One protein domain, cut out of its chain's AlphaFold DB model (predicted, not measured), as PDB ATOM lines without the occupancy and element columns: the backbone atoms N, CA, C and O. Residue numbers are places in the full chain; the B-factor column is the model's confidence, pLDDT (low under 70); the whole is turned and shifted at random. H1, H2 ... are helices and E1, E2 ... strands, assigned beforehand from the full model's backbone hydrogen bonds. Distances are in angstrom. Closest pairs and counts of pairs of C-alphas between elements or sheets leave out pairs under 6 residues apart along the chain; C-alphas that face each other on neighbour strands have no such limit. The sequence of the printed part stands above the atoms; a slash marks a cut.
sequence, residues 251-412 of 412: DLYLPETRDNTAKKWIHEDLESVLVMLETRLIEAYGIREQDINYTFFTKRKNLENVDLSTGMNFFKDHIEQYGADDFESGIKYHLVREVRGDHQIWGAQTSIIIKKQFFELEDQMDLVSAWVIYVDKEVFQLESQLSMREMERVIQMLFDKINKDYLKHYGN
ATOM      1  N   ASP A 251     181.420 146.091 149.093       83.31
ATOM      2  CA  ASP A 251     181.698 145.571 150.437       83.31
ATOM      3  C   ASP A 251     183.202 145.632 150.774       83.31
ATOM      4  O   ASP A 251     183.938 144.634 150.781       83.31
ATOM      5  N   LEU A 252     183.646 146.869 151.006       80.38
ATOM      6  CA  LEU A 252     185.013 147.271 151.321       80.38
ATOM      7  C   LEU A 252     185.237 147.287 152.841       80.38
ATOM      8  O   LEU A 252     184.853 148.227 153.542       80.38
ATOM      9  N   TYR A 253     185.878 146.234 153.356       77.38
ATOM     10  CA  TYR A 253     186.158 146.071 154.791       77.38
ATOM     11  C   TYR A 253     187.322 146.925 155.294       77.38
ATOM     12  O   TYR A 253     187.325 147.347 156.450       77.38
ATOM     13  N   LEU A 254     188.332 147.132 154.450       83.94
ATOM     14  CA  LEU A 254     189.532 147.873 154.812       83.94
ATOM     15  C   LEU A 254     189.303 149.369 154.551       83.94
ATOM     16  O   LEU A 254     189.035 149.733 153.401       83.94
ATOM     17  N   PRO A 255     189.448 150.240 155.573       84.19
ATOM     18  CA  PRO A 255     189.287 151.685 155.414       84.19
ATOM     19  C   PRO A 255     190.155 152.267 154.296       84.19
ATOM     20  O   PRO A 255     189.669 153.047 153.493       84.19
ATOM     21  N   GLU A 256     191.408 151.821 154.183       85.62
ATOM     22  CA  GLU A 256     192.329 152.282 153.140       85.62
ATOM     23  C   GLU A 256     191.840 151.922 151.731       85.62
ATOM     24  O   GLU A 256     191.876 152.759 150.832       85.62
ATOM     25  N   THR A 257     191.339 150.697 151.531       86.44
ATOM     26  CA  THR A 257     190.782 150.285 150.237       86.44
ATOM     27  C   THR A 257     189.569 151.136 149.891       86.44
ATOM     28  O   THR A 257     189.511 151.684 148.798       86.44
ATOM     29  N   ARG A 258     188.645 151.320 150.838       87.94
ATOM     30  CA  ARG A 258     187.475 152.189 150.677       87.94
ATOM     31  C   ARG A 258     187.855 153.622 150.323       87.94
ATOM     32  O   ARG A 258     187.324 154.169 149.361       87.94
ATOM     33  N   ASP A 259     188.767 154.223 151.076       89.06
ATOM     34  CA  ASP A 259     189.182 155.607 150.871       89.06
ATOM     35  C   ASP A 259     189.877 155.768 149.509       89.06
ATOM     36  O   ASP A 259     189.631 156.741 148.798       89.06
ATOM     37  N   ASN A 260     190.687 154.791 149.089       89.25
ATOM     38  CA  ASN A 260     191.303 154.787 147.762       89.25
ATOM     39  C   ASN A 260     190.266 154.662 146.641       89.25
ATOM     40  O   ASN A 260     190.348 155.408 145.662       89.25
ATOM     41  N   THR A 261     189.272 153.781 146.778       88.88
ATOM     42  CA  THR A 261     188.232 153.645 145.752       88.88
ATOM     43  C   THR A 261     187.327 154.874 145.696       88.88
ATOM     44  O   THR A 261     186.993 155.323 144.605       88.88
ATOM     45  N   ALA A 262     187.027 155.507 146.835       88.75
ATOM     46  CA  ALA A 262     186.302 156.777 146.874       88.75
ATOM     47  C   ALA A 262     187.038 157.897 146.136       88.75
ATOM     48  O   ALA A 262     186.438 158.594 145.319       88.75
ATOM     49  N   LYS A 263     188.350 158.044 146.357       89.50
ATOM     50  CA  LYS A 263     189.159 159.019 145.609       89.50
ATOM     51  C   LYS A 263     189.168 158.723 144.114       89.50
ATOM     52  O   LYS A 263     189.080 159.655 143.321       89.50
ATOM     53  N   LYS A 264     189.289 157.444 143.740       89.00
ATOM     54  CA  LYS A 264     189.273 157.018 142.339       89.00
ATOM     55  C   LYS A 264     187.938 157.360 141.683       89.00
ATOM     56  O   LYS A 264     187.936 157.985 140.635       89.00
ATOM     57  N   TRP A 265     186.824 157.031 142.332       89.31
ATOM     58  CA  TRP A 265     185.488 157.349 141.834       89.31
ATOM     59  C   TRP A 265     185.275 158.858 141.677       89.31
ATOM     60  O   TRP A 265     184.756 159.311 140.662       89.31
ATOM     61  N   ILE A 266     185.728 159.654 142.653       87.75
ATOM     62  CA  ILE A 266     185.683 161.118 142.560       87.75
ATOM     63  C   ILE A 266     186.460 161.588 141.325       87.75
ATOM     64  O   ILE A 266     185.935 162.368 140.540       87.75
ATOM     65  N   HIS A 267     187.678 161.094 141.118       85.94
ATOM     66  CA  HIS A 267     188.523 161.543 140.014       85.94
ATOM     67  C   HIS A 267     188.065 161.059 138.632       85.94
ATOM     68  O   HIS A 267     188.181 161.786 137.657       85.94
ATOM     69  N   GLU A 268     187.571 159.830 138.522       88.50
ATOM     70  CA  GLU A 268     187.215 159.249 137.226       88.50
ATOM     71  C   GLU A 268     185.762 159.563 136.862       88.50
ATOM     72  O   GLU A 268     185.492 160.171 135.825       88.50
ATOM     73  N   ASP A 269     184.823 159.201 137.734       88.69
ATOM     74  CA  ASP A 269     183.402 159.182 137.393       88.69
ATOM     75  C   ASP A 269     182.736 160.529 137.682       88.69
ATOM     76  O   ASP A 269     182.074 161.104 136.815       88.69
ATOM     77  N   LEU A 270     182.922 161.069 138.892       87.50
ATOM     78  CA  LEU A 270     182.316 162.350 139.257       87.50
ATOM     79  C   LEU A 270     182.891 163.494 138.423       87.50
ATOM     80  O   LEU A 270     182.124 164.318 137.936       87.50
ATOM     81  N   GLU A 271     184.211 163.538 138.234       89.25
ATOM     82  CA  GLU A 271     184.849 164.550 137.386       89.25
ATOM     83  C   GLU A 271     184.271 164.514 135.968       89.25
ATOM     84  O   GLU A 271     183.819 165.541 135.466       89.25
ATOM     85  N   SER A 272     184.163 163.324 135.369       90.12
ATOM     86  CA  SER A 272     183.563 163.141 134.043       90.12
ATOM     87  C   SER A 272     182.111 163.623 133.985       90.12
ATOM     88  O   SER A 272     181.738 164.349 133.061       90.12
ATOM     89  N   VAL A 273     181.292 163.285 134.987       89.00
ATOM     90  CA  VAL A 273     179.903 163.765 135.092       89.00
ATOM     91  C   VAL A 273     179.849 165.295 135.144       89.00
ATOM     92  O   VAL A 273     179.021 165.900 134.460       89.00
ATOM     93  N   LEU A 274     180.726 165.927 135.928       88.25
ATOM     94  CA  LEU A 274     180.770 167.380 136.089       88.25
ATOM     95  C   LEU A 274     181.237 168.083 134.808       88.25
ATOM     96  O   LEU A 274     180.559 169.002 134.355       88.25
ATOM     97  N   VAL A 275     182.299 167.599 134.160       90.06
ATOM     98  CA  VAL A 275     182.802 168.125 132.875       90.06
ATOM     99  C   VAL A 275     181.741 168.018 131.772       90.06
ATOM    100  O   VAL A 275     181.505 168.954 130.999       90.06
ATOM    101  N   MET A 276     181.052 166.878 131.682       89.81
ATOM    102  CA  MET A 276     179.983 166.702 130.698       89.81
ATOM    103  C   MET A 276     178.779 167.602 130.996       89.81
ATOM    104  O   MET A 276     178.149 168.120 130.068       89.81
ATOM    105  N   LEU A 277     178.455 167.812 132.274       87.19
ATOM    106  CA  LEU A 277     177.421 168.755 132.683       87.19
ATOM    107  C   LEU A 277     177.796 170.193 132.296       87.19
ATOM    108  O   LEU A 277     176.957 170.879 131.717       87.19
ATOM    109  N   GLU A 278     179.033 170.635 132.540       87.62
ATOM    110  CA  GLU A 278     179.531 171.949 132.097       87.62
ATOM    111  C   GLU A 278     179.364 172.134 130.596       87.62
ATOM    112  O   GLU A 278     178.795 173.133 130.158       87.62
ATOM    113  N   THR A 279     179.794 171.140 129.817       88.88
ATOM    114  CA  THR A 279     179.677 171.156 128.355       88.88
ATOM    115  C   THR A 279     178.225 171.389 127.933       88.88
ATOM    116  O   THR A 279     177.939 172.297 127.151       88.88
ATOM    117  N   ARG A 280     177.274 170.652 128.526       87.00
ATOM    118  CA  ARG A 280     175.839 170.836 128.248       87.00
ATOM    119  C   ARG A 280     175.310 172.203 128.685       87.00
ATOM    120  O   ARG A 280     174.469 172.775 127.997       87.00
ATOM    121  N   LEU A 281     175.759 172.735 129.822       82.56
ATOM    122  CA  LEU A 281     175.341 174.058 130.305       82.56
ATOM    123  C   LEU A 281     175.854 175.180 129.391       82.56
ATOM    124  O   LEU A 281     175.103 176.110 129.087       82.56
ATOM    125  N   ILE A 282     177.099 175.074 128.924       84.81
ATOM    126  CA  ILE A 282     177.710 175.993 127.956       84.81
ATOM    127  C   ILE A 282     176.903 175.993 126.657       84.81
ATOM    128  O   ILE A 282     176.510 177.060 126.182       84.81
ATOM    129  N   GLU A 283     176.595 174.813 126.118       86.12
ATOM    130  CA  GLU A 283     175.802 174.666 124.893       86.12
ATOM    131  C   GLU A 283     174.376 175.215 125.045       86.12
ATOM    132  O   GLU A 283     173.881 175.913 124.159       86.12
ATOM    133  N   ALA A 284     173.715 174.937 126.173       82.38
ATOM    134  CA  ALA A 284     172.325 175.322 126.393       82.38
ATOM    135  C   ALA A 284     172.138 176.820 126.686       82.38
ATOM    136  O   ALA A 284     171.173 177.424 126.214       82.38
ATOM    137  N   TYR A 285     173.037 177.424 127.471       76.69
ATOM    138  CA  TYR A 285     172.885 178.802 127.955       76.69
ATOM    139  C   TYR A 285     173.835 179.810 127.289       76.69
ATOM    140  O   TYR A 285     173.676 181.021 127.485       76.69
ATOM    141  N   GLY A 286     174.801 179.343 126.488       74.44
ATOM    142  CA  GLY A 286     175.782 180.189 125.801       74.44
ATOM    143  C   GLY A 286     176.712 180.939 126.760       74.44
ATOM    144  O   GLY A 286     177.081 182.085 126.489       74.44
ATOM    145  N   ILE A 287     177.018 180.333 127.908       76.75
ATOM    146  CA  ILE A 287     177.928 180.857 128.937       76.75
ATOM    147  C   ILE A 287     179.363 180.379 128.690       76.75
ATOM    148  O   ILE A 287     179.577 179.444 127.922       76.75
ATOM    149  N   ARG A 288     180.359 181.021 129.309       80.56
ATOM    150  CA  ARG A 288     181.761 180.577 129.238       80.56
ATOM    151  C   ARG A 288     182.089 179.682 130.429       80.56
ATOM    152  O   ARG A 288     181.462 179.787 131.472       80.56
ATOM    153  N   GLU A 289     183.123 178.861 130.303       76.06
ATOM    154  CA  GLU A 289     183.602 177.989 131.388       76.06
ATOM    155  C   GLU A 289     183.933 178.775 132.671       76.06
ATOM    156  O   GLU A 289     183.459 178.446 133.747       76.06
ATOM    157  N   GLN A 290     184.628 179.909 132.536       78.19
ATOM    158  CA  GLN A 290     184.942 180.840 133.633       78.19
ATOM    159  C   GLN A 290     183.714 181.459 134.334       78.19
ATOM    160  O   GLN A 290     183.843 182.055 135.402       78.19
ATOM    161  N   ASP A 291     182.536 181.360 133.717       77.44
ATOM    162  CA  ASP A 291     181.278 181.845 134.281       77.44
ATOM    163  C   ASP A 291     180.644 180.777 135.202       77.44
ATOM    164  O   ASP A 291     179.664 181.056 135.895       77.44
ATOM    165  N   ILE A 292     181.194 179.557 135.233       79.50
ATOM    166  CA  ILE A 292     180.761 178.448 136.083       79.50
ATOM    167  C   ILE A 292     181.661 178.409 137.316       79.50
ATOM    168  O   ILE A 292     182.852 178.130 137.239       79.50
ATOM    169  N   ASN A 293     181.075 178.689 138.474       81.62
ATOM    170  CA  ASN A 293     181.762 178.615 139.754       81.62
ATOM    171  C   ASN A 293     181.190 177.481 140.591       81.62
ATOM    172  O   ASN A 293     179.975 177.270 140.629       81.62
ATOM    173  N   TYR A 294     182.061 176.799 141.322       84.12
ATOM    174  CA  TYR A 294     181.654 175.749 142.233       84.12
ATOM    175  C   TYR A 294     181.847 176.164 143.677       84.12
ATOM    176  O   TYR A 294     182.855 176.765 144.055       84.12
ATOM    177  N   THR A 295     180.891 175.759 144.501       85.69
ATOM    178  CA  THR A 295     181.091 175.668 145.940       85.69
ATOM    179  C   THR A 295     181.078 174.204 146.334       85.69
ATOM    180  O   THR A 295     180.040 173.545 146.275       85.69
ATOM    181  N   PHE A 296     182.237 173.716 146.756       86.06
ATOM    182  CA  PHE A 296     182.416 172.388 147.320       86.06
ATOM    183  C   PHE A 296     182.345 172.502 148.837       86.06
ATOM    184  O   PHE A 296     183.052 173.303 149.445       86.06
ATOM    185  N   PHE A 297     181.499 171.711 149.479       87.19
ATOM    186  CA  PHE A 297     181.415 171.692 150.932       87.19
ATOM    187  C   PHE A 297     181.428 170.271 151.454       87.19
ATOM    188  O   PHE A 297     180.886 169.364 150.834       87.19
ATOM    189  N   THR A 298     182.047 170.093 152.608       85.50
ATOM    190  CA  THR A 298     181.993 168.876 153.405       85.50
ATOM    191  C   THR A 298     181.395 169.213 154.761       85.50
ATOM    192  O   THR A 298     181.259 170.381 155.131       85.50
ATOM    193  N   LYS A 299     181.124 168.194 155.572       81.88
ATOM    194  CA  LYS A 299     180.731 168.358 156.976       81.88
ATOM    195  C   LYS A 299     181.652 169.287 157.783       81.88
ATOM    196  O   LYS A 299     181.222 169.860 158.782       81.88
ATOM    197  N   ARG A 300     182.926 169.409 157.394       83.69
ATOM    198  CA  ARG A 300     183.959 170.114 158.172       83.69
ATOM    199  C   ARG A 300     184.395 171.443 157.557       83.69
ATOM    200  O   ARG A 300     184.832 172.319 158.300       83.69
ATOM    201  N   LYS A 301     184.358 171.591 156.229       86.75
ATOM    202  CA  LYS A 301     184.913 172.765 155.543       86.75
ATOM    203  C   LYS A 301     184.164 173.059 154.248       86.75
ATOM    204  O   LYS A 301     183.743 172.143 153.555       86.75
ATOM    205  N   ASN A 302     184.101 174.340 153.896       87.38
ATOM    206  CA  ASN A 302     183.570 174.809 152.620       87.38
ATOM    207  C   ASN A 302     184.677 175.485 151.811       87.38
ATOM    208  O   ASN A 302     185.568 176.130 152.374       87.38
ATOM    209  N   LEU A 303     184.591 175.342 150.496       88.06
ATOM    210  CA  LEU A 303     185.443 175.964 149.505       88.06
ATOM    211  C   LEU A 303     184.540 176.596 148.443       88.06
ATOM    212  O   LEU A 303     183.834 175.894 147.728       88.06
ATOM    213  N   GLU A 304     184.514 177.925 148.400       87.94
ATOM    214  CA  GLU A 304     183.565 178.705 147.599       87.94
ATOM    215  C   GLU A 304     184.249 179.351 146.392       87.94
ATOM    216  O   GLU A 304     185.388 179.803 146.504       87.94
ATOM    217  N   ASN A 305     183.515 179.463 145.281       82.06
ATOM    218  CA  ASN A 305     183.946 180.116 144.038       82.06
ATOM    219  C   ASN A 305     185.283 179.588 143.503       82.06
ATOM    220  O   ASN A 305     186.203 180.356 143.219       82.06
ATOM    221  N   VAL A 306     185.387 178.267 143.404       85.88
ATOM    222  CA  VAL A 306     186.551 177.586 142.833       85.88
ATOM    223  C   VAL A 306     186.209 176.936 141.502       85.88
ATOM    224  O   VAL A 306     185.043 176.650 141.219       85.88
ATOM    225  N   ASP A 307     187.241 176.701 140.695       86.00
ATOM    226  CA  ASP A 307     187.140 175.848 139.516       86.00
ATOM    227  C   ASP A 307     186.926 174.376 139.908       86.00
ATOM    228  O   ASP A 307     187.158 173.970 141.058       86.00
ATOM    229  N   LEU A 308     186.493 173.578 138.931       87.06
ATOM    230  CA  LEU A 308     186.217 172.159 139.112       87.06
ATOM    231  C   LEU A 308     187.441 171.411 139.661       87.06
ATOM    232  O   LEU A 308     187.330 170.738 140.683       87.06
ATOM    233  N   SER A 309     188.618 171.577 139.053       88.81
ATOM    234  CA  SER A 309     189.835 170.845 139.440       88.81
ATOM    235  C   SER A 309     190.237 171.107 140.896       88.81
ATOM    236  O   SER A 309     190.579 170.186 141.645       88.81
ATOM    237  N   THR A 310     190.135 172.361 141.337       90.06
ATOM    238  CA  THR A 310     190.434 172.784 142.704       90.06
ATOM    239  C   THR A 310     189.435 172.169 143.685       90.06
ATOM    240  O   THR A 310     189.822 171.688 144.752       90.06
ATOM    241  N   GLY A 311     188.153 172.129 143.318       89.00
ATOM    242  CA  GLY A 311     187.105 171.490 144.107       89.00
ATOM    243  C   GLY A 311     187.248 169.969 144.230       89.00
ATOM    244  O   GLY A 311     187.111 169.422 145.326       89.00
ATOM    245  N   MET A 312     187.601 169.290 143.138       90.25
ATOM    246  CA  MET A 312     187.835 167.841 143.123       90.25
ATOM    247  C   MET A 312     189.028 167.455 144.000       90.25
ATOM    248  O   MET A 312     188.928 166.539 144.822       90.25
ATOM    249  N   ASN A 313     190.128 168.209 143.909       91.31
ATOM    250  CA  ASN A 313     191.276 168.035 144.800       91.31
ATOM    251  C   ASN A 313     190.902 168.289 146.263       91.31
ATOM    252  O   ASN A 313     191.293 167.521 147.136       91.31
ATOM    253  N   PHE A 314     190.073 169.299 146.541       91.44
ATOM    254  CA  PHE A 314     189.586 169.551 147.895       91.44
ATOM    255  C   PHE A 314     188.818 168.359 148.483       91.44
ATOM    256  O   PHE A 314     189.036 168.018 149.646       91.44
ATOM    257  N   PHE A 315     187.955 167.699 147.707       90.56
ATOM    258  CA  PHE A 315     187.278 166.480 148.157       90.56
ATOM    259  C   PHE A 315     188.247 165.320 148.394       90.56
ATOM    260  O   PHE A 315     188.149 164.653 149.426       90.56
ATOM    261  N   LYS A 316     189.217 165.117 147.495       88.38
ATOM    262  CA  LYS A 316     190.259 164.093 147.647       88.38
ATOM    263  C   LYS A 316     191.074 164.295 148.925       88.38
ATOM    264  O   LYS A 316     191.200 163.363 149.719       88.38
ATOM    265  N   ASP A 317     191.561 165.511 149.147       90.38
ATOM    266  CA  ASP A 317     192.322 165.886 150.341       90.38
ATOM    267  C   ASP A 317     191.486 165.682 151.610       90.38
ATOM    268  O   ASP A 317     191.998 165.285 152.657       90.38
ATOM    269  N   HIS A 318     190.173 165.921 151.530       89.44
ATOM    270  CA  HIS A 318     189.278 165.699 152.657       89.44
ATOM    271  C   HIS A 318     189.147 164.220 153.020       89.44
ATOM    272  O   HIS A 318     189.199 163.879 154.201       89.44
ATOM    273  N   ILE A 319     189.017 163.348 152.017       89.19
ATOM    274  CA  ILE A 319     189.017 161.897 152.229       89.19
ATOM    275  C   ILE A 319     190.377 161.443 152.767       89.19
ATOM    276  O   ILE A 319     190.422 160.608 153.659       89.19
ATOM    277  N   GLU A 320     191.487 162.020 152.300       88.62
ATOM    278  CA  GLU A 320     192.824 161.730 152.846       88.62
ATOM    279  C   GLU A 320     192.965 162.096 154.316       88.62
ATOM    280  O   GLU A 320     193.581 161.364 155.088       88.62
ATOM    281  N   GLN A 321     192.403 163.235 154.703       89.19
ATOM    282  CA  GLN A 321     192.585 163.766 156.040       89.19
ATOM    283  C   GLN A 321     191.623 163.152 157.067       89.19
ATOM    284  O   GLN A 321     191.990 163.025 158.237       89.19
ATOM    285  N   TYR A 322     190.400 162.806 156.659       89.19
ATOM    286  CA  TYR A 322     189.325 162.409 157.578       89.19
ATOM    287  C   TYR A 322     188.674 161.057 157.246       89.19
ATOM    288  O   TYR A 322     187.867 160.575 158.035       89.19
ATOM    289  N   GLY A 323     189.041 160.427 156.128       86.94
ATOM    290  CA  GLY A 323     188.440 159.183 155.644       86.94
ATOM    291  C   GLY A 323     187.103 159.394 154.926       86.94
ATOM    292  O   GLY A 323     186.455 160.436 155.053       86.94
ATOM    293  N   ALA A 324     186.668 158.384 154.168       85.88
ATOM    294  CA  ALA A 324     185.414 158.439 153.414       85.88
ATOM    295  C   ALA A 324     184.153 158.372 154.306       85.88
ATOM    296  O   ALA A 324     183.089 158.815 153.892       85.88
ATOM    297  N   ASP A 325     184.258 157.877 155.543       78.88
ATOM    298  CA  ASP A 325     183.112 157.737 156.469       78.88
ATOM    299  C   ASP A 325     182.614 159.069 157.015       78.88
ATOM    300  O   ASP A 325     181.445 159.225 157.360       78.88
ATOM    301  N   ASP A 326     183.524 160.036 157.099       76.12
ATOM    302  CA  ASP A 326     183.218 161.408 157.481       76.12
ATOM    303  C   ASP A 326     182.813 162.264 156.266       76.12
ATOM    304  O   ASP A 326     182.602 163.477 156.398       76.12
ATOM    305  N   PHE A 327     182.697 161.652 155.080       79.38
ATOM    306  CA  PHE A 327     182.423 162.336 153.824       79.38
ATOM    307  C   PHE A 327     180.918 162.476 153.564       79.38
ATOM    308  O   PHE A 327     180.290 161.754 152.789       79.38
ATOM    309  N   GLU A 328     180.343 163.485 154.206       76.94
ATOM    310  CA  GLU A 328     179.060 164.067 153.823       76.94
ATOM    311  C   GLU A 328     179.357 165.394 153.125       76.94
ATOM    312  O   GLU A 328     179.788 166.362 153.763       76.94
ATOM    313  N   SER A 329     179.218 165.417 151.801       78.12
ATOM    314  CA  SER A 329     179.606 166.559 150.983       78.12
ATOM    315  C   SER A 329     178.482 167.019 150.067       78.12
ATOM    316  O   SER A 329     177.453 166.367 149.888       78.12
ATOM    317  N   GLY A 330     178.657 168.190 149.483       81.81
ATOM    318  CA  GLY A 330     177.805 168.632 148.406       81.81
ATOM    319  C   GLY A 330     178.509 169.633 147.521       81.81
ATOM    320  O   GLY A 330     179.517 170.243 147.884       81.81
ATOM    321  N   ILE A 331     177.957 169.756 146.325       81.12
ATOM    322  CA  ILE A 331     178.438 170.655 145.293       81.12
ATOM    323  C   ILE A 331     177.298 171.605 144.981       81.12
ATOM    324  O   ILE A 331     176.164 171.193 144.726       81.12
ATOM    325  N   LYS A 332     177.589 172.895 145.005       80.50
ATOM    326  CA  LYS A 332     176.676 173.916 144.520       80.50
ATOM    327  C   LYS A 332     177.267 174.559 143.276       80.50
ATOM    328  O   LYS A 332     178.394 175.042 143.310       80.50
ATOM    329  N   TYR A 333     176.485 174.569 142.208       76.19
ATOM    330  CA  TYR A 333     176.819 175.215 140.947       76.19
ATOM    331  C   TYR A 333     176.338 176.648 140.995       76.19
ATOM    332  O   TYR A 333     175.184 176.894 141.346       76.19
ATOM    333  N   HIS A 334     177.217 177.564 140.623       72.56
ATOM    334  CA  HIS A 334     176.954 178.981 140.498       72.56
ATOM    335  C   HIS A 334     177.235 179.407 139.062       72.56
ATOM    336  O   HIS A 334     178.385 179.604 138.688       72.56
ATOM    337  N   LEU A 335     176.185 179.561 138.257       67.38
ATOM    338  CA  LEU A 335     176.317 180.171 136.935       67.38
ATOM    339  C   LEU A 335     176.270 181.684 137.106       67.38
ATOM    340  O   LEU A 335     175.259 182.211 137.570       67.38
ATOM    341  N   VAL A 336     177.368 182.360 136.787       68.25
ATOM    342  CA  VAL A 336     177.546 183.801 136.955       68.25
ATOM    343  C   VAL A 336     177.585 184.451 135.585       68.25
ATOM    344  O   VAL A 336     178.602 184.416 134.905       68.25
ATOM    345  N   ARG A 337     176.491 185.087 135.169       63.66
ATOM    346  CA  ARG A 337     176.472 185.847 133.914       63.66
ATOM    347  C   ARG A 337     176.375 187.336 134.196       63.66
ATOM    348  O   ARG A 337     175.417 187.789 134.820       63.66
ATOM    349  N   GLU A 338     177.330 188.102 133.678       57.25
ATOM    350  CA  GLU A 338     177.228 189.559 133.659       57.25
ATOM    351  C   GLU A 338     176.319 189.983 132.496       57.25
ATOM    352  O   GLU A 338     176.655 189.835 131.317       57.25
ATOM    353  N   VAL A 339     175.131 190.495 132.817       57.81
ATOM    354  CA  VAL A 339     174.188 191.019 131.822       57.81
ATOM    355  C   VAL A 339     173.897 192.472 132.166       57.81
ATOM    356  O   VAL A 339     173.242 192.761 133.158       57.81
ATOM    357  N   ARG A 340     174.366 193.403 131.323       53.53
ATOM    358  CA  ARG A 340     174.136 194.856 131.478       53.53
ATOM    359  C   ARG A 340     174.617 195.440 132.824       53.53
ATOM    360  O   ARG A 340     174.038 196.412 133.295       53.53
ATOM    361  N   GLY A 341     175.689 194.890 133.399       55.69
ATOM    362  CA  GLY A 341     176.296 195.368 134.650       55.69
ATOM    363  C   GLY A 341     175.766 194.706 135.928       55.69
ATOM    364  O   GLY A 341     176.299 194.981 137.000       55.69
ATOM    365  N   ASP A 342     174.779 193.808 135.824       52.19
ATOM    366  CA  ASP A 342     174.287 193.003 136.945       52.19
ATOM    367  C   ASP A 342     174.858 191.577 136.887       52.19
ATOM    368  O   ASP A 342     174.862 190.937 135.830       52.19
ATOM    369  N   HIS A 343     175.308 191.067 138.039       60.34
ATOM    370  CA  HIS A 343     175.732 189.674 138.202       60.34
ATOM    371  C   HIS A 343     174.499 188.802 138.448       60.34
ATOM    372  O   HIS A 343     173.892 188.858 139.520       60.34
ATOM    373  N   GLN A 344     174.122 187.983 137.470       64.06
ATOM    374  CA  GLN A 344     173.094 186.965 137.664       64.06
ATOM    375  C   GLN A 344     173.757 185.691 138.175       64.06
ATOM    376  O   GLN A 344     174.593 185.137 137.472       64.06
ATOM    377  N   ILE A 345     173.396 185.253 139.385       64.31
ATOM    378  CA  ILE A 345     173.918 184.028 140.004       64.31
ATOM    379  C   ILE A 345     172.805 182.981 140.033       64.31
ATOM    380  O   ILE A 345     171.796 183.173 140.715       64.31
ATOM    381  N   TRP A 346     172.992 181.858 139.340       68.56
ATOM    382  CA  TRP A 346     172.071 180.717 139.393       68.56
ATOM    383  C   TRP A 346     172.670 179.610 140.241       68.56
ATOM    384  O   TRP A 346     173.769 179.152 139.956       68.56
ATOM    385  N   GLY A 347     171.954 179.222 141.296       62.47
ATOM    386  CA  GLY A 347     172.397 178.231 142.266       62.47
ATOM    387  C   GLY A 347     171.630 176.923 142.131       62.47
ATOM    388  O   GLY A 347     170.448 176.912 142.457       62.47
ATOM    389  N   ALA A 348     172.289 175.828 141.759       70.44
ATOM    390  CA  ALA A 348     171.749 174.480 141.959       70.44
ATOM    391  C   ALA A 348     172.637 173.724 142.942       70.44
ATOM    392  O   ALA A 348     173.855 173.842 142.885       70.44
ATOM    393  N   GLN A 349     172.042 172.951 143.845       73.25
ATOM    394  CA  GLN A 349     172.783 172.185 144.846       73.25
ATOM    395  C   GLN A 349     172.587 170.689 144.613       73.25
ATOM    396  O   GLN A 349     171.452 170.229 144.488       73.25
ATOM    397  N   THR A 350     173.680 169.936 144.596       74.50
ATOM    398  CA  THR A 350     173.697 168.474 144.671       74.50
ATOM    399  C   THR A 350     174.400 168.033 145.952       74.50
ATOM    400  O   THR A 350     175.289 168.720 146.456       74.50
ATOM    401  N   SER A 351     173.970 166.906 146.503       77.38
ATOM    402  CA  SER A 351     174.594 166.262 147.657       77.38
ATOM    403  C   SER A 351     175.339 165.019 147.197       77.38
ATOM    404  O   SER A 351     174.804 164.253 146.393       77.38
ATOM    405  N   ILE A 352     176.544 164.830 147.730       80.19
ATOM    406  CA  ILE A 352     177.361 163.638 147.538       80.19
ATOM    407  C   ILE A 352     177.623 163.018 148.902       80.19
ATOM    408  O   ILE A 352     178.350 163.573 149.729       80.19
ATOM    409  N   ILE A 353     177.005 161.868 149.145       84.38
ATOM    410  CA  ILE A 353     177.059 161.203 150.447       84.38
ATOM    411  C   ILE A 353     177.692 159.836 150.258       84.38
ATOM    412  O   ILE A 353     177.179 159.034 149.483       84.38
ATOM    413  N   ILE A 354     178.775 159.568 150.986       86.12
ATOM    414  CA  ILE A 354     179.374 158.236 151.055       86.12
ATOM    415  C   ILE A 354     178.951 157.611 152.380       86.12
ATOM    416  O   ILE A 354     179.200 158.171 153.446       86.12
ATOM    417  N   LYS A 355     178.280 156.458 152.331       87.50
ATOM    418  CA  LYS A 355     177.885 155.730 153.545       87.50
ATOM    419  C   LYS A 355     177.875 154.225 153.325       87.50
ATOM    420  O   LYS A 355     177.739 153.743 152.203       87.50
ATOM    421  N   LYS A 356     177.978 153.482 154.426       87.06
ATOM    422  CA  LYS A 356     177.686 152.051 154.450       87.06
ATOM    423  C   LYS A 356     176.174 151.864 154.506       87.06
ATOM    424  O   LYS A 356     175.530 152.375 155.420       87.06
ATOM    425  N   GLN A 357     175.626 151.131 153.549       86.38
ATOM    426  CA  GLN A 357     174.210 150.799 153.470       86.38
ATOM    427  C   GLN A 357     174.025 149.293 153.633       86.38
ATOM    428  O   GLN A 357     174.866 148.501 153.198       86.38
ATOM    429  N   PHE A 358     172.944 148.917 154.307       86.25
ATOM    430  CA  PHE A 358     172.536 147.533 154.487       86.25
ATOM    431  C   PHE A 358     171.380 147.231 153.538       86.25
ATOM    432  O   PHE A 358     170.514 148.079 153.323       86.25
ATOM    433  N   PHE A 359     171.393 146.029 152.977       82.44
ATOM    434  CA  PHE A 359     170.401 145.552 152.034       82.44
ATOM    435  C   PHE A 359     169.863 144.196 152.480       82.44
ATOM    436  O   PHE A 359     170.619 143.329 152.930       82.44
ATOM    437  N   GLU A 360     168.560 144.019 152.316       82.00
ATOM    438  CA  GLU A 360     167.833 142.789 152.604       82.00
ATOM    439  C   GLU A 360     167.522 142.035 151.302       82.00
ATOM    440  O   GLU A 360     167.092 142.616 150.296       82.00
ATOM    441  N   LEU A 361     167.740 140.719 151.321       73.75
ATOM    442  CA  LEU A 361     167.399 139.805 150.231       73.75
ATOM    443  C   LEU A 361     165.901 139.455 150.266       73.75
ATOM    444  O   LEU A 361     165.345 139.230 151.335       73.75
ATOM    445  N   GLU A 362     165.259 139.350 149.092       61.62
ATOM    446  CA  GLU A 362     163.815 139.041 148.979       61.62
ATOM    447  C   GLU A 362     163.411 137.708 149.646       61.62
ATOM    448  O   GLU A 362     162.273 137.586 150.097       61.62
ATOM    449  N   ASP A 363     164.335 136.742 149.759       56.16
ATOM    450  CA  ASP A 363     164.005 135.368 150.160       56.16
ATOM    451  C   ASP A 363     164.459 134.948 151.574       56.16
ATOM    452  O   ASP A 363     163.936 133.951 152.074       56.16
ATOM    453  N   GLN A 364     165.400 135.635 152.248       52.09
ATOM    454  CA  GLN A 364     165.936 135.206 153.560       52.09
ATOM    455  C   GLN A 364     166.476 136.367 154.415       52.09
ATOM    456  O   GLN A 364     166.893 137.392 153.890       52.09
ATOM    457  N   MET A 365     166.499 136.160 155.742       54.50
ATOM    458  CA  MET A 365     166.894 137.090 156.825       54.50
ATOM    459  C   MET A 365     168.361 137.582 156.798       54.50
ATOM    460  O   MET A 365     168.856 138.090 157.807       54.50
ATOM    461  N   ASP A 366     169.068 137.410 155.686       63.84
ATOM    462  CA  ASP A 366     170.479 137.751 155.565       63.84
ATOM    463  C   ASP A 366     170.643 139.219 155.158       63.84
ATOM    464  O   ASP A 366     170.177 139.662 154.106       63.84
ATOM    465  N   LEU A 367     171.329 139.971 156.022       72.38
ATOM    466  CA  LEU A 367     171.726 141.354 155.784       72.38
ATOM    467  C   LEU A 367     173.081 141.370 155.085       72.38
ATOM    468  O   LEU A 367     174.085 140.914 155.635       72.38
ATOM    469  N   VAL A 368     173.119 141.954 153.895       79.69
ATOM    470  CA  VAL A 368     174.363 142.259 153.185       79.69
ATOM    471  C   VAL A 368     174.619 143.757 153.245       79.69
ATOM    472  O   VAL A 368     173.696 144.547 153.417       79.69
ATOM    473  N   SER A 369     175.876 144.182 153.150       84.94
ATOM    474  CA  SER A 369     176.214 145.604 153.227       84.94
ATOM    475  C   SER A 369     177.196 146.009 152.151       84.94
ATOM    476  O   SER A 369     178.089 145.233 151.826       84.94
ATOM    477  N   ALA A 370     177.074 147.238 151.667       87.44
ATOM    478  CA  ALA A 370     178.041 147.834 150.760       87.44
ATOM    479  C   ALA A 370     178.245 149.313 151.079       87.44
ATOM    480  O   ALA A 370     177.358 149.990 151.602       87.44
ATOM    481  N   TRP A 371     179.433 149.814 150.765       89.12
ATOM    482  CA  TRP A 371     179.691 151.239 150.678       89.12
ATOM    483  C   TRP A 371     179.127 151.761 149.371       89.12
ATOM    484  O   TRP A 371     179.440 151.251 148.292       89.12
ATOM    485  N   VAL A 372     178.296 152.786 149.487       88.00
ATOM    486  CA  VAL A 372     177.623 153.410 148.360       88.00
ATOM    487  C   VAL A 372     177.867 154.910 148.352       88.00
ATOM    488  O   VAL A 372     178.129 155.528 149.389       88.00
ATOM    489  N   ILE A 373     177.748 155.481 147.163       86.88
ATOM    490  CA  ILE A 373     177.764 156.907 146.901       86.88
ATOM    491  C   ILE A 373     176.376 157.312 146.441       86.88
ATOM    492  O   ILE A 373     175.850 156.777 145.468       86.88
ATOM    493  N   TYR A 374     175.813 158.301 147.118       84.94
ATOM    494  CA  TYR A 374     174.611 158.975 146.670       84.94
ATOM    495  C   TYR A 374     174.994 160.226 145.910       84.94
ATOM    496  O   TYR A 374     175.718 161.058 146.449       84.94
ATOM    497  N   VAL A 375     174.451 160.392 144.710       81.69
ATOM    498  CA  VAL A 375     174.481 161.667 143.989       81.69
ATOM    499  C   VAL A 375     173.044 162.142 143.832       81.69
ATOM    500  O   VAL A 375     172.272 161.583 143.052       81.69
ATOM    501  N   ASP A 376     172.675 163.168 144.601       77.62
ATOM    502  CA  ASP A 376     171.293 163.643 144.776       77.62
ATOM    503  C   ASP A 376     170.341 162.533 145.275       77.62
ATOM    504  O   ASP A 376     170.104 162.432 146.478       77.62
ATOM    505  N   LYS A 377     169.807 161.699 144.373       75.44
ATOM    506  CA  LYS A 377     168.864 160.601 144.669       75.44
ATOM    507  C   LYS A 377     169.269 159.244 144.101       75.44
ATOM    508  O   LYS A 377     168.555 158.272 144.321       75.44
ATOM    509  N   GLU A 378     170.349 159.188 143.333       78.94
ATOM    510  CA  GLU A 378     170.818 157.944 142.727       78.94
ATOM    511  C   GLU A 378     171.912 157.326 143.587       78.94
ATOM    512  O   GLU A 378     172.745 158.050 144.137       78.94
ATOM    513  N   VAL A 379     171.884 155.999 143.688       83.44
ATOM    514  CA  VAL A 379     172.801 155.204 144.505       83.44
ATOM    515  C   VAL A 379     173.754 154.448 143.595       83.44
ATOM    516  O   VAL A 379     173.325 153.808 142.636       83.44
ATOM    517  N   PHE A 380     175.043 154.512 143.910       85.19
ATOM    518  CA  PHE A 380     176.113 153.848 143.172       85.19
ATOM    519  C   PHE A 380     177.019 153.089 144.133       85.19
ATOM    520  O   PHE A 380     177.305 153.571 145.226       85.19
ATOM    521  N   GLN A 381     177.498 151.909 143.750       86.94
ATOM    522  CA  GLN A 381     178.381 151.121 144.609       86.94
ATOM    523  C   GLN A 381     179.817 151.628 144.493       86.94
ATOM    524  O   GLN A 381     180.320 151.839 143.394       86.94
ATOM    525  N   LEU A 382     180.514 151.764 145.625       84.88
ATOM    526  CA  LEU A 382     181.865 152.334 145.691       84.88
ATOM    527  C   LEU A 382     182.935 151.488 144.974       84.88
ATOM    528  O   LEU A 382     184.081 151.897 144.931       84.88
ATOM    529  N   GLU A 383     182.598 150.323 144.417       77.19
ATOM    530  CA  GLU A 383     183.503 149.460 143.635       77.19
ATOM    531  C   GLU A 383     183.133 149.362 142.143       77.19
ATOM    532  O   GLU A 383     183.882 148.757 141.375       77.19
ATOM    533  N   SER A 384     181.992 149.915 141.724       71.56
ATOM    534  CA  SER A 384     181.544 149.895 140.328       71.56
ATOM    535  C   SER A 384     181.823 151.237 139.661       71.56
ATOM    536  O   SER A 384     181.522 152.280 140.239       71.56
ATOM    537  N   GLN A 385     182.346 151.202 138.436       75.44
ATOM    538  CA  GLN A 385     182.390 152.384 137.577       75.44
ATOM    539  C   GLN A 385     181.001 152.675 137.018       75.44
ATOM    540  O   GLN A 385     180.237 151.747 136.739       75.44
ATOM    541  N   LEU A 386     180.691 153.954 136.815       75.44
ATOM    542  CA  LEU A 386     179.454 154.332 136.141       75.44
ATOM    543  C   LEU A 386     179.494 153.910 134.670       75.44
ATOM    544  O   LEU A 386     180.394 154.276 133.913       75.44
ATOM    545  N   SER A 387     178.462 153.203 134.219       78.94
ATOM    546  CA  SER A 387     178.247 153.030 132.787       78.94
ATOM    547  C   SER A 387     177.931 154.379 132.132       78.94
ATOM    548  O   SER A 387     177.360 155.281 132.749       78.94
ATOM    549  N   MET A 388     178.218 154.508 130.833       77.31
ATOM    550  CA  MET A 388     177.899 155.727 130.073       77.31
ATOM    551  C   MET A 388     176.424 156.134 130.211       77.31
ATOM    552  O   MET A 388     176.098 157.309 130.349       77.31
ATOM    553  N   ARG A 389     175.525 155.147 130.252       77.12
ATOM    554  CA  ARG A 389     174.089 155.368 130.429       77.12
ATOM    555  C   ARG A 389     173.748 155.931 131.811       77.12
ATOM    556  O   ARG A 389     172.849 156.762 131.928       77.12
ATOM    557  N   GLU A 390     174.424 155.469 132.858       80.88
ATOM    558  CA  GLU A 390     174.240 155.986 134.216       80.88
ATOM    559  C   GLU A 390     174.789 157.400 134.346       80.88
ATOM    560  O   GLU A 390     174.086 158.259 134.878       80.88
ATOM    561  N   MET A 391     175.974 157.665 133.785       84.00
ATOM    562  CA  MET A 391     176.535 159.015 133.709       84.00
ATOM    563  C   MET A 391     175.565 159.969 133.010       84.00
ATOM    564  O   MET A 391     175.192 160.994 133.576       84.00
ATOM    565  N   GLU A 392     175.067 159.609 131.823       82.81
ATOM    566  CA  GLU A 392     174.087 160.414 131.083       82.81
ATOM    567  C   GLU A 392     172.809 160.678 131.884       82.81
ATOM    568  O   GLU A 392     172.276 161.791 131.839       82.81
ATOM    569  N   ARG A 393     172.324 159.682 132.638       82.31
ATOM    570  CA  ARG A 393     171.150 159.825 133.506       82.31
ATOM    571  C   ARG A 393     171.407 160.827 134.631       82.31
ATOM    572  O   ARG A 393     170.582 161.717 134.833       82.31
ATOM    573  N   VAL A 394     172.540 160.719 135.327       83.81
ATOM    574  CA  VAL A 394     172.933 161.665 136.388       83.81
ATOM    575  C   VAL A 394     173.073 163.076 135.821       83.81
ATOM    576  O   VAL A 394     172.502 164.018 136.371       83.81
ATOM    577  N   ILE A 395     173.762 163.223 134.686       86.75
ATOM    578  CA  ILE A 395     173.932 164.509 134.000       86.75
ATOM    579  C   ILE A 395     172.570 165.114 133.665       86.75
ATOM    580  O   ILE A 395     172.341 166.290 133.941       86.75
ATOM    581  N   GLN A 396     171.648 164.326 133.105       85.25
ATOM    582  CA  GLN A 396     170.313 164.809 132.766       85.25
ATOM    583  C   GLN A 396     169.542 165.266 134.008       85.25
ATOM    584  O   GLN A 396     168.939 166.334 133.984       85.25
ATOM    585  N   MET A 397     169.601 164.509 135.106       84.94
ATOM    586  CA  MET A 397     168.949 164.886 136.364       84.94
ATOM    587  C   MET A 397     169.487 166.205 136.924       84.94
ATOM    588  O   MET A 397     168.709 167.072 137.332       84.94
ATOM    589  N   LEU A 398     170.812 166.372 136.935       83.62
ATOM    590  CA  LEU A 398     171.456 167.603 137.393       83.62
ATOM    591  C   LEU A 398     171.101 168.783 136.484       83.62
ATOM    592  O   LEU A 398     170.730 169.849 136.976       83.62
ATOM    593  N   PHE A 399     171.145 168.575 135.168       84.44
ATOM    594  CA  PHE A 399     170.772 169.578 134.178       84.44
ATOM    595  C   PHE A 399     169.306 170.006 134.329       84.44
ATOM    596  O   PHE A 399     169.018 171.199 134.374       84.44
ATOM    597  N   ASP A 400     168.377 169.062 134.492       83.62
ATOM    598  CA  ASP A 400     166.954 169.348 134.701       83.62
ATOM    599  C   ASP A 400     166.713 170.125 135.998       83.62
ATOM    600  O   ASP A 400     165.871 171.025 136.041       83.62
ATOM    601  N   LYS A 401     167.466 169.813 137.062       82.62
ATOM    602  CA  LYS A 401     167.413 170.544 138.335       82.62
ATOM    603  C   LYS A 401     167.868 171.992 138.155       82.62
ATOM    604  O   LYS A 401     167.142 172.903 138.556       82.62
ATOM    605  N   ILE A 402     169.005 172.203 137.486       79.50
ATOM    606  CA  ILE A 402     169.523 173.537 137.143       79.50
ATOM    607  C   ILE A 402     168.512 174.297 136.283       79.50
ATOM    608  O   ILE A 402     168.170 175.437 136.592       79.50
ATOM    609  N   ASN A 403     167.970 173.656 135.248       79.88
ATOM    610  CA  ASN A 403     167.017 174.275 134.338       79.88
ATOM    611  C   ASN A 403     165.695 174.631 135.034       79.88
ATOM    612  O   ASN A 403     165.116 175.689 134.793       79.88
ATOM    613  N   LYS A 404     165.220 173.786 135.952       80.38
ATOM    614  CA  LYS A 404     164.033 174.075 136.760       80.38
ATOM    615  C   LYS A 404     164.248 175.283 137.666       80.38
ATOM    616  O   LYS A 404     163.344 176.107 137.787       80.38
ATOM    617  N   ASP A 405     165.404 175.387 138.310       75.56
ATOM    618  CA  ASP A 405     165.708 176.532 139.168       75.56
ATOM    619  C   ASP A 405     165.922 177.806 138.334       75.56
ATOM    620  O   ASP A 405     165.399 178.860 138.693       75.56
ATOM    621  N   TYR A 406     166.525 177.696 137.146       72.12
ATOM    622  CA  TYR A 406     166.571 178.773 136.154       72.12
ATOM    623  C   TYR A 406     165.164 179.265 135.766       72.12
ATOM    624  O   TYR A 406     164.856 180.451 135.893       72.12
ATOM    625  N   LEU A 407     164.261 178.360 135.375       72.12
ATOM    626  CA  LEU A 407     162.883 178.702 135.006       72.12
ATOM    627  C   LEU A 407     162.061 179.253 136.179       72.12
ATOM    628  O   LEU A 407     161.177 180.074 135.965       72.12
ATOM    629  N   LYS A 408     162.323 178.858 137.427       71.44
ATOM    630  CA  LYS A 408     161.655 179.487 138.582       71.44
ATOM    631  C   LYS A 408     162.073 180.940 138.776       71.44
ATOM    632  O   LYS A 408     161.255 181.741 139.217       71.44
ATOM    633  N   HIS A 409     163.334 181.259 138.504       63.59
ATOM    634  CA  HIS A 409     163.860 182.607 138.686       63.59
ATOM    635  C   HIS A 409     163.593 183.527 137.481       63.59
ATOM    636  O   HIS A 409     163.561 184.740 137.671       63.59
ATOM    637  N   TYR A 410     163.376 182.973 136.279       63.16
ATOM    638  CA  TYR A 410     163.303 183.752 135.028       63.16
ATOM    639  C   TYR A 410     162.252 183.279 134.005       63.16
ATOM    640  O   TYR A 410     162.141 183.864 132.932       63.16
ATOM    641  N   GLY A 411     161.495 182.219 134.295       56.56
ATOM    642  CA  GLY A 411     160.485 181.637 133.400       56.56
ATOM    643  C   GLY A 411     159.113 182.315 133.435       56.56
ATOM    644  O   GLY A 411     158.187 181.786 132.826       56.56
ATOM    645  N   ASN A 412     158.982 183.447 134.136       41.75
ATOM    646  CA  ASN A 412     157.906 184.437 134.003       41.75
ATOM    647  C   ASN A 412     158.404 185.822 134.419       41.75
ATOM    648  O   ASN A 412     158.846 185.946 135.584       41.75
TER     649      ASN A 412
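AT A GLANCE: This is residues 251 to 412 of the 412 residues of an uncharacterized protein of Algoriphagus yeomjeoni (UniProt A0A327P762). A long, twisted sheet of six strands makes a wall, with the long helix H1 running over E5 and H2 over E1 on the same face; H3 packs slantwise over E4. The turns of the hairpins E3-E4 and E4-E5 lie at opposite ends of the length, and residues 361 to 366 stick out. The printed part has 162 residues, with three named helices and six named strands in the order H1 E1 E2 H2 E3 E4 E5 E6 H3. The sheet runs E2 E1 E3 E4 E5 E6, all antiparallel, and the class is mixed, helices and strands. The whole is compact, with a radius of gyration of the C-alphas of 17.3 A, yet elongated, spanning 62 by 36 by 24 A.

HOW THE PARTS SIT: H1, residues 255 to 285, is on the sheet at a height of 6.1 A. E1, residues 292 to 298, and E2, residues 302 to 306, form a hairpin, with N 303 and O 296 2.8 A apart. H2, residues 308 to 322, is on the same face as H1, at a height of 9.5 A; with the sheet they form two layers, helices on one face. H1 and H2 touch, the closest C-alphas being those of Lys 263 and Lys 316, 5.6 A, at a shallow tilt of 19 degrees, opposite ways. E3, residues 328 to 339, is antiparallel to E1, with N 332 and O 295 2.8 A apart. E2, H2 and E3 form a split strand-helix-strand unit, with E1 between the two strands, and its crossover is right-handed. E4, residues 342 to 360, E5, residues 367 to 375, and E6, residues 378 to 381, continue from E3 as a meander, each strand the antiparallel neighbour of the one before. N 333 and O 348 are 2.8 A apart, N 357 and O 370 2.8 A, N 373 and O 380 2.8 A. E4 bends by 60 degrees at residue 356, E5 by 58 degrees at residue 371. H3, residues 388 to 410, is on the sheet over E4, slantwise at 39 degrees on the local plane; the closest C-alphas are those of Ala 348 and Ile 402, 5.4 A. Residues 391 to 399 of H3 touch residues 269 to 281 of H1, at a steep tilt of 52 degrees, the same way, closest at the C-alphas of Leu 277 and Ile 395, 5.7 A. H2 and H3 are apart. Every O i to N i+4 pair is within hydrogen-bond range in H2 and H3; in H1 25 of 27 are.

IN THESE COORDINATES: H1 begins at C-alpha 255 (189.287, 151.685, 155.414) and is 41.9 A long. E3 is 35.1 A long and E4 53.0 A, ending at C-alpha 360 (167.833, 142.789, 152.604). H3, 32.0 A long, ends at C-alpha 410 (163.303, 183.752, 135.028).

THE WHOLE: The two C-alphas farthest apart, those of Arg 340 and Gln 364, are 64.1 A apart. The printed part has no cut and no long link. Mean pLDDT of the printed part is 80.2; it is under 70 in residues 335 to 347, 362 to 366 and 409 to 412.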